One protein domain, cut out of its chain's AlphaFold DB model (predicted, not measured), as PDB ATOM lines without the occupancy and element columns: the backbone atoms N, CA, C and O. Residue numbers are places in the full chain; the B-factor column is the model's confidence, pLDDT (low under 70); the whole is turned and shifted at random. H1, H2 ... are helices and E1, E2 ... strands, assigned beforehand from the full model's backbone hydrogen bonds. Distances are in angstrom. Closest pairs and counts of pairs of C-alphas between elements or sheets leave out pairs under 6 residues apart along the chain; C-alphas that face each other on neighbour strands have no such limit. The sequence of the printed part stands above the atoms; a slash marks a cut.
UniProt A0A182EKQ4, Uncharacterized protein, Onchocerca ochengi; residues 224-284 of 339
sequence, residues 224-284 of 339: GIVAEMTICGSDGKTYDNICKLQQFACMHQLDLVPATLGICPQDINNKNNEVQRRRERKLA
ATOM      1  N   GLY A 224     219.974 235.775 187.814       80.31
ATOM      2  CA  GLY A 224     219.646 234.717 188.768       80.31
ATOM      3  C   GLY A 224     220.841 234.337 189.646       80.31
ATOM      4  O   GLY A 224     221.518 235.198 190.207       80.31
ATOM      5  N   ILE A 225     221.140 233.036 189.732       74.19
ATOM      6  CA  ILE A 225     222.234 232.521 190.570       74.19
ATOM      7  C   ILE A 225     223.606 233.111 190.208       74.19
ATOM      8  O   ILE A 225     224.450 233.274 191.087       74.19
ATOM      9  N   VAL A 226     223.827 233.481 188.940       82.12
ATOM     10  CA  VAL A 226     225.124 233.979 188.456       82.12
ATOM     11  C   VAL A 226     225.471 235.349 189.028       82.12
ATOM     12  O   VAL A 226     226.652 235.661 189.171       82.12
ATOM     13  N   ALA A 227     224.471 236.146 189.414       83.69
ATOM     14  CA  ALA A 227     224.691 237.458 190.018       83.69
ATOM     15  C   ALA A 227     225.570 237.396 191.280       83.69
ATOM     16  O   ALA A 227     226.277 238.361 191.565       83.69
ATOM     17  N   GLU A 228     225.551 236.265 191.995       82.31
ATOM     18  CA  GLU A 228     226.276 236.034 193.251       82.31
ATOM     19  C   GLU A 228     227.451 235.052 193.116       82.31
ATOM     20  O   GLU A 228     228.132 234.744 194.098       82.31
ATOM     21  N   MET A 229     227.702 234.536 191.911       82.38
ATOM     22  CA  MET A 229     228.819 233.627 191.667       82.38
ATOM     23  C   MET A 229     230.125 234.395 191.506       82.38
ATOM     24  O   MET A 229     230.181 235.429 190.843       82.38
ATOM     25  N   THR A 230     231.193 233.819 192.050       85.75
ATOM     26  CA  THR A 230     232.567 234.269 191.823       85.75
ATOM     27  C   THR A 230     232.898 234.265 190.335       85.75
ATOM     28  O   THR A 230     232.477 233.367 189.603       85.75
ATOM     29  N   ILE A 231     233.642 235.279 189.903       91.00
ATOM     30  CA  ILE A 231     233.944 235.538 188.495       91.00
ATOM     31  C   ILE A 231     235.417 235.926 188.338       91.00
ATOM     32  O   ILE A 231     235.964 236.659 189.165       91.00
ATOM     33  N   CYS A 232     236.047 235.471 187.262       92.81
ATOM     34  CA  CYS A 232     237.358 235.946 186.851       92.81
ATOM     35  C   CYS A 232     237.197 237.137 185.903       92.81
ATOM     36  O   CYS A 232     236.460 237.049 184.916       92.81
ATOM     37  N   GLY A 233     237.869 238.246 186.203       95.62
ATOM     38  CA  GLY A 233     237.914 239.424 185.343       95.62
ATOM     39  C   GLY A 233     238.910 239.285 184.192       95.62
ATOM     40  O   GLY A 233     239.833 238.471 184.239       95.62
ATOM     41  N   SER A 234     238.737 240.112 183.161       94.94
ATOM     42  CA  SER A 234     239.686 240.254 182.047       94.94
ATOM     43  C   SER A 234     241.068 240.752 182.483       94.94
ATOM     44  O   SER A 234     242.045 240.536 181.776       94.94
ATOM     45  N   ASP A 235     241.173 241.355 183.669       93.44
ATOM     46  CA  ASP A 235     242.433 241.732 184.317       93.44
ATOM     47  C   ASP A 235     243.147 240.556 185.007       93.44
ATOM     48  O   ASP A 235     244.199 240.735 185.621       93.44
ATOM     49  N   GLY A 236     242.571 239.352 184.951       92.56
ATOM     50  CA  GLY A 236     243.095 238.185 185.643       92.56
ATOM     51  C   GLY A 236     242.905 238.238 187.161       92.56
ATOM     52  O   GLY A 236     243.590 237.518 187.890       92.56
ATOM     53  N   LYS A 237     241.990 239.059 187.678       90.69
ATOM     54  CA  LYS A 237     241.661 239.063 189.102       90.69
ATOM     55  C   LYS A 237     240.334 238.368 189.362       90.69
ATOM     56  O   LYS A 237     239.351 238.553 188.648       90.69
ATOM     57  N   THR A 238     240.294 237.580 190.431       87.38
ATOM     58  CA  THR A 238     239.048 236.982 190.911       87.38
ATOM     59  C   THR A 238     238.235 238.005 191.707       87.38
ATOM     60  O   THR A 238     238.733 238.615 192.656       87.38
ATOM     61  N   TYR A 239     236.958 238.148 191.360       88.25
ATOM     62  CA  TYR A 239     235.988 238.997 192.046       88.25
ATOM     63  C   TYR A 239     234.915 238.147 192.723       88.25
ATOM     64  O   TYR A 239     234.477 237.136 192.174       88.25
ATOM     65  N   ASP A 240     234.455 238.589 193.899       84.88
ATOM     66  CA  ASP A 240     233.436 237.877 194.685       84.88
ATOM     67  C   ASP A 240     232.177 237.584 193.864       84.88
ATOM     68  O   ASP A 240     231.634 236.485 193.969       84.88
ATOM     69  N   ASN A 241     231.747 238.559 193.054       88.50
ATOM     70  CA  ASN A 241     230.669 238.424 192.085       88.50
ATOM     71  C   ASN A 241     230.725 239.500 190.982       88.50
ATOM     72  O   ASN A 241     231.546 240.425 191.030       88.50
ATOM     73  N   ILE A 242     229.828 239.398 189.992       90.38
ATOM     74  CA  ILE A 242     229.749 240.331 188.852       90.38
ATOM     75  C   ILE A 242     229.513 241.775 189.310       90.38
ATOM     76  O   ILE A 242     230.117 242.693 188.758       90.38
ATOM     77  N   CYS A 243     228.697 242.002 190.346       90.56
ATOM     78  CA  CYS A 243     228.455 243.353 190.858       90.56
ATOM     79  C   CYS A 243     229.740 243.990 191.403       90.56
ATOM     80  O   CYS A 243     230.001 245.164 191.147       90.56
ATOM     81  N   LYS A 244     230.583 243.231 192.115       91.00
ATOM     82  CA  LYS A 244     231.875 243.738 192.608       91.00
ATOM     83  C   LYS A 244     232.844 244.065 191.482       91.00
ATOM     84  O   LYS A 244     233.509 245.098 191.559       91.00
ATOM     85  N   LEU A 245     232.879 243.239 190.439       93.19
ATOM     86  CA  LEU A 245     233.650 243.522 189.230       93.19
ATOM     87  C   LEU A 245     233.169 244.827 188.574       93.19
ATOM     88  O   LEU A 245     233.970 245.734 188.365       93.19
ATOM     89  N   GLN A 246     231.861 244.969 188.337       91.50
ATOM     90  CA  GLN A 246     231.272 246.166 187.721       91.50
ATOM     91  C   GLN A 246     231.474 247.430 188.565       91.50
ATOM     92  O   GLN A 246     231.764 248.493 188.023       91.50
ATOM     93  N   GLN A 247     231.362 247.336 189.892       91.19
ATOM     94  CA  GLN A 247     231.629 248.459 190.796       91.19
ATOM     95  C   GLN A 247     233.081 248.922 190.694       91.19
ATOM     96  O   GLN A 247     233.331 250.122 190.599       91.19
ATOM     97  N   PHE A 248     234.030 247.983 190.678       92.38
ATOM     98  CA  PHE A 248     235.445 248.301 190.523       92.38
ATOM     99  C   PHE A 248     235.729 248.928 189.151       92.38
ATOM    100  O   PHE A 248     236.334 249.998 189.077       92.38
ATOM    101  N   ALA A 249     235.205 248.325 188.081       93.44
ATOM    102  CA  ALA A 249     235.315 248.846 186.722       93.44
ATOM    103  C   ALA A 249     234.727 250.262 186.599       93.44
ATOM    104  O   ALA A 249     235.337 251.138 185.989       93.44
ATOM    105  N   CYS A 250     233.582 250.519 187.238       91.81
ATOM    106  CA  CYS A 250     232.941 251.828 187.274       91.81
ATOM    107  C   CYS A 250     233.779 252.862 188.030       91.81
ATOM    108  O   CYS A 250     234.033 253.948 187.511       91.81
ATOM    109  N   MET A 251     234.223 252.546 189.249       90.44
ATOM    110  CA  MET A 251     234.956 253.501 190.090       90.44
ATOM    111  C   MET A 251     236.291 253.920 189.477       90.44
ATOM    112  O   MET A 251     236.722 255.052 189.684       90.44
ATOM    113  N   HIS A 252     236.922 253.026 188.716       90.38
ATOM    114  CA  HIS A 252     238.211 253.271 188.075       90.38
ATOM    115  C   HIS A 252     238.115 253.568 186.572       90.38
ATOM    116  O   HIS A 252     239.141 253.839 185.959       90.38
ATOM    117  N   GLN A 253     236.908 253.541 185.990       87.56
ATOM    118  CA  GLN A 253     236.659 253.716 184.552       87.56
ATOM    119  C   GLN A 253     237.596 252.849 183.691       87.56
ATOM    120  O   GLN A 253     238.323 253.350 182.838       87.56
ATOM    121  N   LEU A 254     237.586 251.538 183.948       91.50
ATOM    122  CA  LEU A 254     238.454 250.555 183.286       91.50
ATOM    123  C   LEU A 254     237.699 249.734 182.243       91.50
ATOM    124  O   LEU A 254     236.507 249.474 182.406       91.50
ATOM    125  N   ASP A 255     238.415 249.225 181.240       93.94
ATOM    126  CA  ASP A 255     237.908 248.183 180.341       93.94
ATOM    127  C   ASP A 255     237.958 246.797 181.005       93.94
ATOM    128  O   ASP A 255     238.687 245.891 180.600       93.94
ATOM    129  N   LEU A 256     237.242 246.659 182.119       94.69
ATOM    130  CA  LEU A 256     237.207 245.443 182.920       94.69
ATOM    131  C   LEU A 256     235.865 244.741 182.748       94.69
ATOM    132  O   LEU A 256     234.813 245.301 183.067       94.69
ATOM    133  N   VAL A 257     235.918 243.491 182.293       95.19
ATOM    134  CA  VAL A 257     234.737 242.683 181.982       95.19
ATOM    135  C   VAL A 257     234.882 241.254 182.510       95.19
ATOM    136  O   VAL A 257     236.000 240.794 182.745       95.19
ATOM    137  N   PRO A 258     233.771 240.527 182.725       94.81
ATOM    138  CA  PRO A 258     233.817 239.107 183.062       94.81
ATOM    139  C   PRO A 258     234.493 238.286 181.954       94.81
ATOM    140  O   PRO A 258     234.046 238.322 180.809       94.81
ATOM    141  N   ALA A 259     235.530 237.522 182.296       93.62
ATOM    142  CA  ALA A 259     236.242 236.645 181.365       93.62
ATOM    143  C   ALA A 259     235.769 235.188 181.468       93.62
ATOM    144  O   ALA A 259     235.521 234.537 180.456       93.62
ATOM    145  N   THR A 260     235.610 234.668 182.688       90.88
ATOM    146  CA  THR A 260     235.093 233.311 182.918       90.88
ATOM    147  C   THR A 260     234.380 233.201 184.265       90.88
ATOM    148  O   THR A 260     234.617 233.997 185.178       90.88
ATOM    149  N   LEU A 261     233.483 232.221 184.382       86.50
ATOM    150  CA  LEU A 261     232.822 231.879 185.640       86.50
ATOM    151  C   LEU A 261     233.796 231.178 186.590       86.50
ATOM    152  O   LEU A 261     234.568 230.315 186.186       86.50
ATOM    153  N   GLY A 262     233.712 231.509 187.877       86.75
ATOM    154  CA  GLY A 262     234.578 230.955 188.912       86.75
ATOM    155  C   GLY A 262     235.835 231.786 189.159       86.75
ATOM    156  O   GLY A 262     235.864 232.993 188.940       86.75
ATOM    157  N   ILE A 263     236.859 231.137 189.706       84.69
ATOM    158  CA  ILE A 263     238.140 231.767 190.048       84.69
ATOM    159  C   ILE A 263     239.060 231.819 188.830       84.69
ATOM    160  O   ILE A 263     238.979 230.962 187.950       84.69
ATOM    161  N   CYS A 264     239.962 232.792 188.791       87.50
ATOM    162  CA  CYS A 264     240.939 232.865 187.717       87.50
ATOM    163  C   CYS A 264     241.922 231.677 187.746       87.50
ATOM    164  O   CYS A 264     242.299 231.233 188.834       87.50
ATOM    165  N   PRO A 265     242.399 231.185 186.583       84.38
ATOM    166  CA  PRO A 265     243.289 230.019 186.501       84.38
ATOM    167  C   PRO A 265     244.537 230.101 187.395       84.38
ATOM    168  O   PRO A 265     244.899 229.135 188.062       84.38
ATOM    169  N   GLN A 266     245.156 231.277 187.472       78.69
ATOM    170  CA  GLN A 266     246.323 231.569 188.309       78.69
ATOM    171  C   GLN A 266     246.057 231.427 189.815       78.69
ATOM    172  O   GLN A 266     246.974 231.121 190.577       78.69
ATOM    173  N   ASP A 267     244.807 231.591 190.249       74.75
ATOM    174  CA  ASP A 267     244.430 231.478 191.656       74.75
ATOM    175  C   ASP A 267     244.150 230.022 192.069       74.75
ATOM    176  O   ASP A 267     244.163 229.723 193.263       74.75
ATOM    177  N   ILE A 268     243.954 229.103 191.109       69.00
ATOM    178  CA  ILE A 268     243.618 227.688 191.362       69.00
ATOM    179  C   ILE A 268     244.763 226.953 192.077       69.00
ATOM    180  O   ILE A 268     244.516 226.140 192.966       69.00
ATOM    181  N   ASN A 269     246.018 227.260 191.734       62.78
ATOM    182  CA  ASN A 269     247.195 226.547 192.248       62.78
ATOM    183  C   ASN A 269     247.893 227.250 193.424       62.78
ATOM    184  O   ASN A 269     248.890 226.747 193.947       62.78
ATOM    185  N   ASN A 270     247.383 228.399 193.879       61.44
ATOM    186  CA  ASN A 270     248.023 229.187 194.926       61.44
ATOM    187  C   ASN A 270     247.396 228.917 196.307       61.44
ATOM    188  O   ASN A 270     246.482 229.612 196.749       61.44
ATOM    189  N   LYS A 271     247.935 227.928 197.037       51.84
ATOM    190  CA  LYS A 271     247.521 227.577 198.417       51.84
ATOM    191  C   LYS A 271     247.678 228.724 199.437       51.84
ATOM    192  O   LYS A 271     247.148 228.643 200.545       51.84
ATOM    193  N   ASN A 272     248.386 229.800 199.086       53.62
ATOM    194  CA  ASN A 272     248.561 230.982 199.935       53.62
ATOM    195  C   ASN A 272     247.528 232.089 199.679       53.62
ATOM    196  O   ASN A 272     247.559 233.109 200.366       53.62
ATOM    197  N   ASN A 273     246.605 231.903 198.731       55.78
ATOM    198  CA  ASN A 273     245.674 232.947 198.322       55.78
ATOM    199  C   ASN A 273     244.477 233.057 199.286       55.78
ATOM    200  O   ASN A 273     243.818 232.063 199.605       55.78
ATOM    201  N   GLU A 274     244.157 234.271 199.747       57.69
ATOM    202  CA  GLU A 274     243.036 234.502 200.674       57.69
ATOM    203  C   GLU A 274     241.686 234.069 200.086       57.69
ATOM    204  O   GLU A 274     240.812 233.632 200.832       57.69
ATOM    205  N   VAL A 275     241.527 234.132 198.760       56.22
ATOM    206  CA  VAL A 275     240.333 233.660 198.038       56.22
ATOM    207  C   VAL A 275     240.174 232.144 198.180       56.22
ATOM    208  O   VAL A 275     239.082 231.673 198.499       56.22
ATOM    209  N   GLN A 276     241.268 231.387 198.051       54.06
ATOM    210  CA  GLN A 276     241.277 229.942 198.270       54.06
ATOM    211  C   GLN A 276     241.020 229.613 199.745       54.06
ATOM    212  O   GLN A 276     240.195 228.753 200.025       54.06
ATOM    213  N   ARG A 277     241.587 230.364 200.703       55.28
ATOM    214  CA  ARG A 277     241.286 230.188 202.140       55.28
ATOM    215  C   ARG A 277     239.844 230.553 202.503       55.28
ATOM    216  O   ARG A 277     239.257 229.920 203.375       55.28
ATOM    217  N   ARG A 278     239.245 231.568 201.866       56.31
ATOM    218  CA  ARG A 278     237.821 231.915 202.032       56.31
ATOM    219  C   ARG A 278     236.927 230.842 201.427       56.31
ATOM    220  O   ARG A 278     235.948 230.471 202.066       56.31
ATOM    221  N   ARG A 279     237.279 230.305 200.252       53.69
ATOM    222  CA  ARG A 279     236.603 229.154 199.644       53.69
ATOM    223  C   ARG A 279     236.727 227.932 200.539       53.69
ATOM    224  O   ARG A 279     235.706 227.354 200.853       53.69
ATOM    225  N   GLU A 280     237.915 227.605 201.031       51.16
ATOM    226  CA  GLU A 280     238.152 226.526 201.990       51.16
ATOM    227  C   GLU A 280     237.407 226.753 203.300       51.16
ATOM    228  O   GLU A 280     236.882 225.793 203.821       51.16
ATOM    229  N   ARG A 281     237.240 227.983 203.805       52.94
ATOM    230  CA  ARG A 281     236.378 228.266 204.973       52.94
ATOM    231  C   ARG A 281     234.882 228.131 204.662       52.94
ATOM    232  O   ARG A 281     234.133 227.655 205.505       52.94
ATOM    233  N   LYS A 282     234.446 228.507 203.454       47.41
ATOM    234  CA  LYS A 282     233.060 228.351 202.965       47.41
ATOM    235  C   LYS A 282     232.742 226.890 202.586       47.41
ATOM    236  O   LYS A 282     231.589 226.484 202.646       47.41
ATOM    237  N   LEU A 283     233.767 226.104 202.245       47.16
ATOM    238  CA  LEU A 283     233.755 224.661 201.958       47.16
ATOM    239  C   LEU A 283     234.019 223.817 203.228       47.16
ATOM    240  O   LEU A 283     233.597 222.669 203.301       47.16
ATOM    241  N   ALA A 284     234.667 224.395 204.247       44.28
ATOM    242  CA  ALA A 284     234.851 223.862 205.604       44.28
ATOM    243  C   ALA A 284     233.632 224.101 206.506       44.28
ATOM    244  O   ALA A 284     233.646 223.722 207.672       44.28
TER     245      ALA A 284
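AT A GLANCE: This is residues 224 to 284 of the 339 residues of an uncharacterized protein of Onchocerca ochengi (UniProt A0A182EKQ4). E1 and E2 form an antiparallel ribbon in the middle; H2 starts beside it, and residues 277 to 283 of H4 stick out. Printed are 61 residues, class mostly helix, with H1 E1 H2 E2 H3 H4. The whole is compact, radius of gyration of the C-alphas 11.8 A, spans 35 by 25 by 18 A.

HOW THE PARTS SIT: Find H1, residues 224 to 228, which touches H2, 242 to 252, closest at C-alphas 227 and 242, 5.9 A. E1, 231 to 233, is antiparallel to E2, 258 to 261; N 232 and O 260 are within hydrogen-bond range, 2.9 A. H3, 265 to 268, and H4, 274 to 283, only just touch, only at the corner, with 3 C-alpha pairs within 8 A. H2 and H4 have every O i to N i+4 pair within range; H1 has 0 of 1, but 2 of 2 O i to N i+3.

IN THESE COORDINATES: Find C-alpha 224 at (219.646, 234.717, 188.768); H2 runs 15.5 A; H4 ends at C-alpha 283, (233.755, 224.661, 201.958).

THE WHOLE: The printed part has no cut; pLDDT is under 70 at residues 268 to 284.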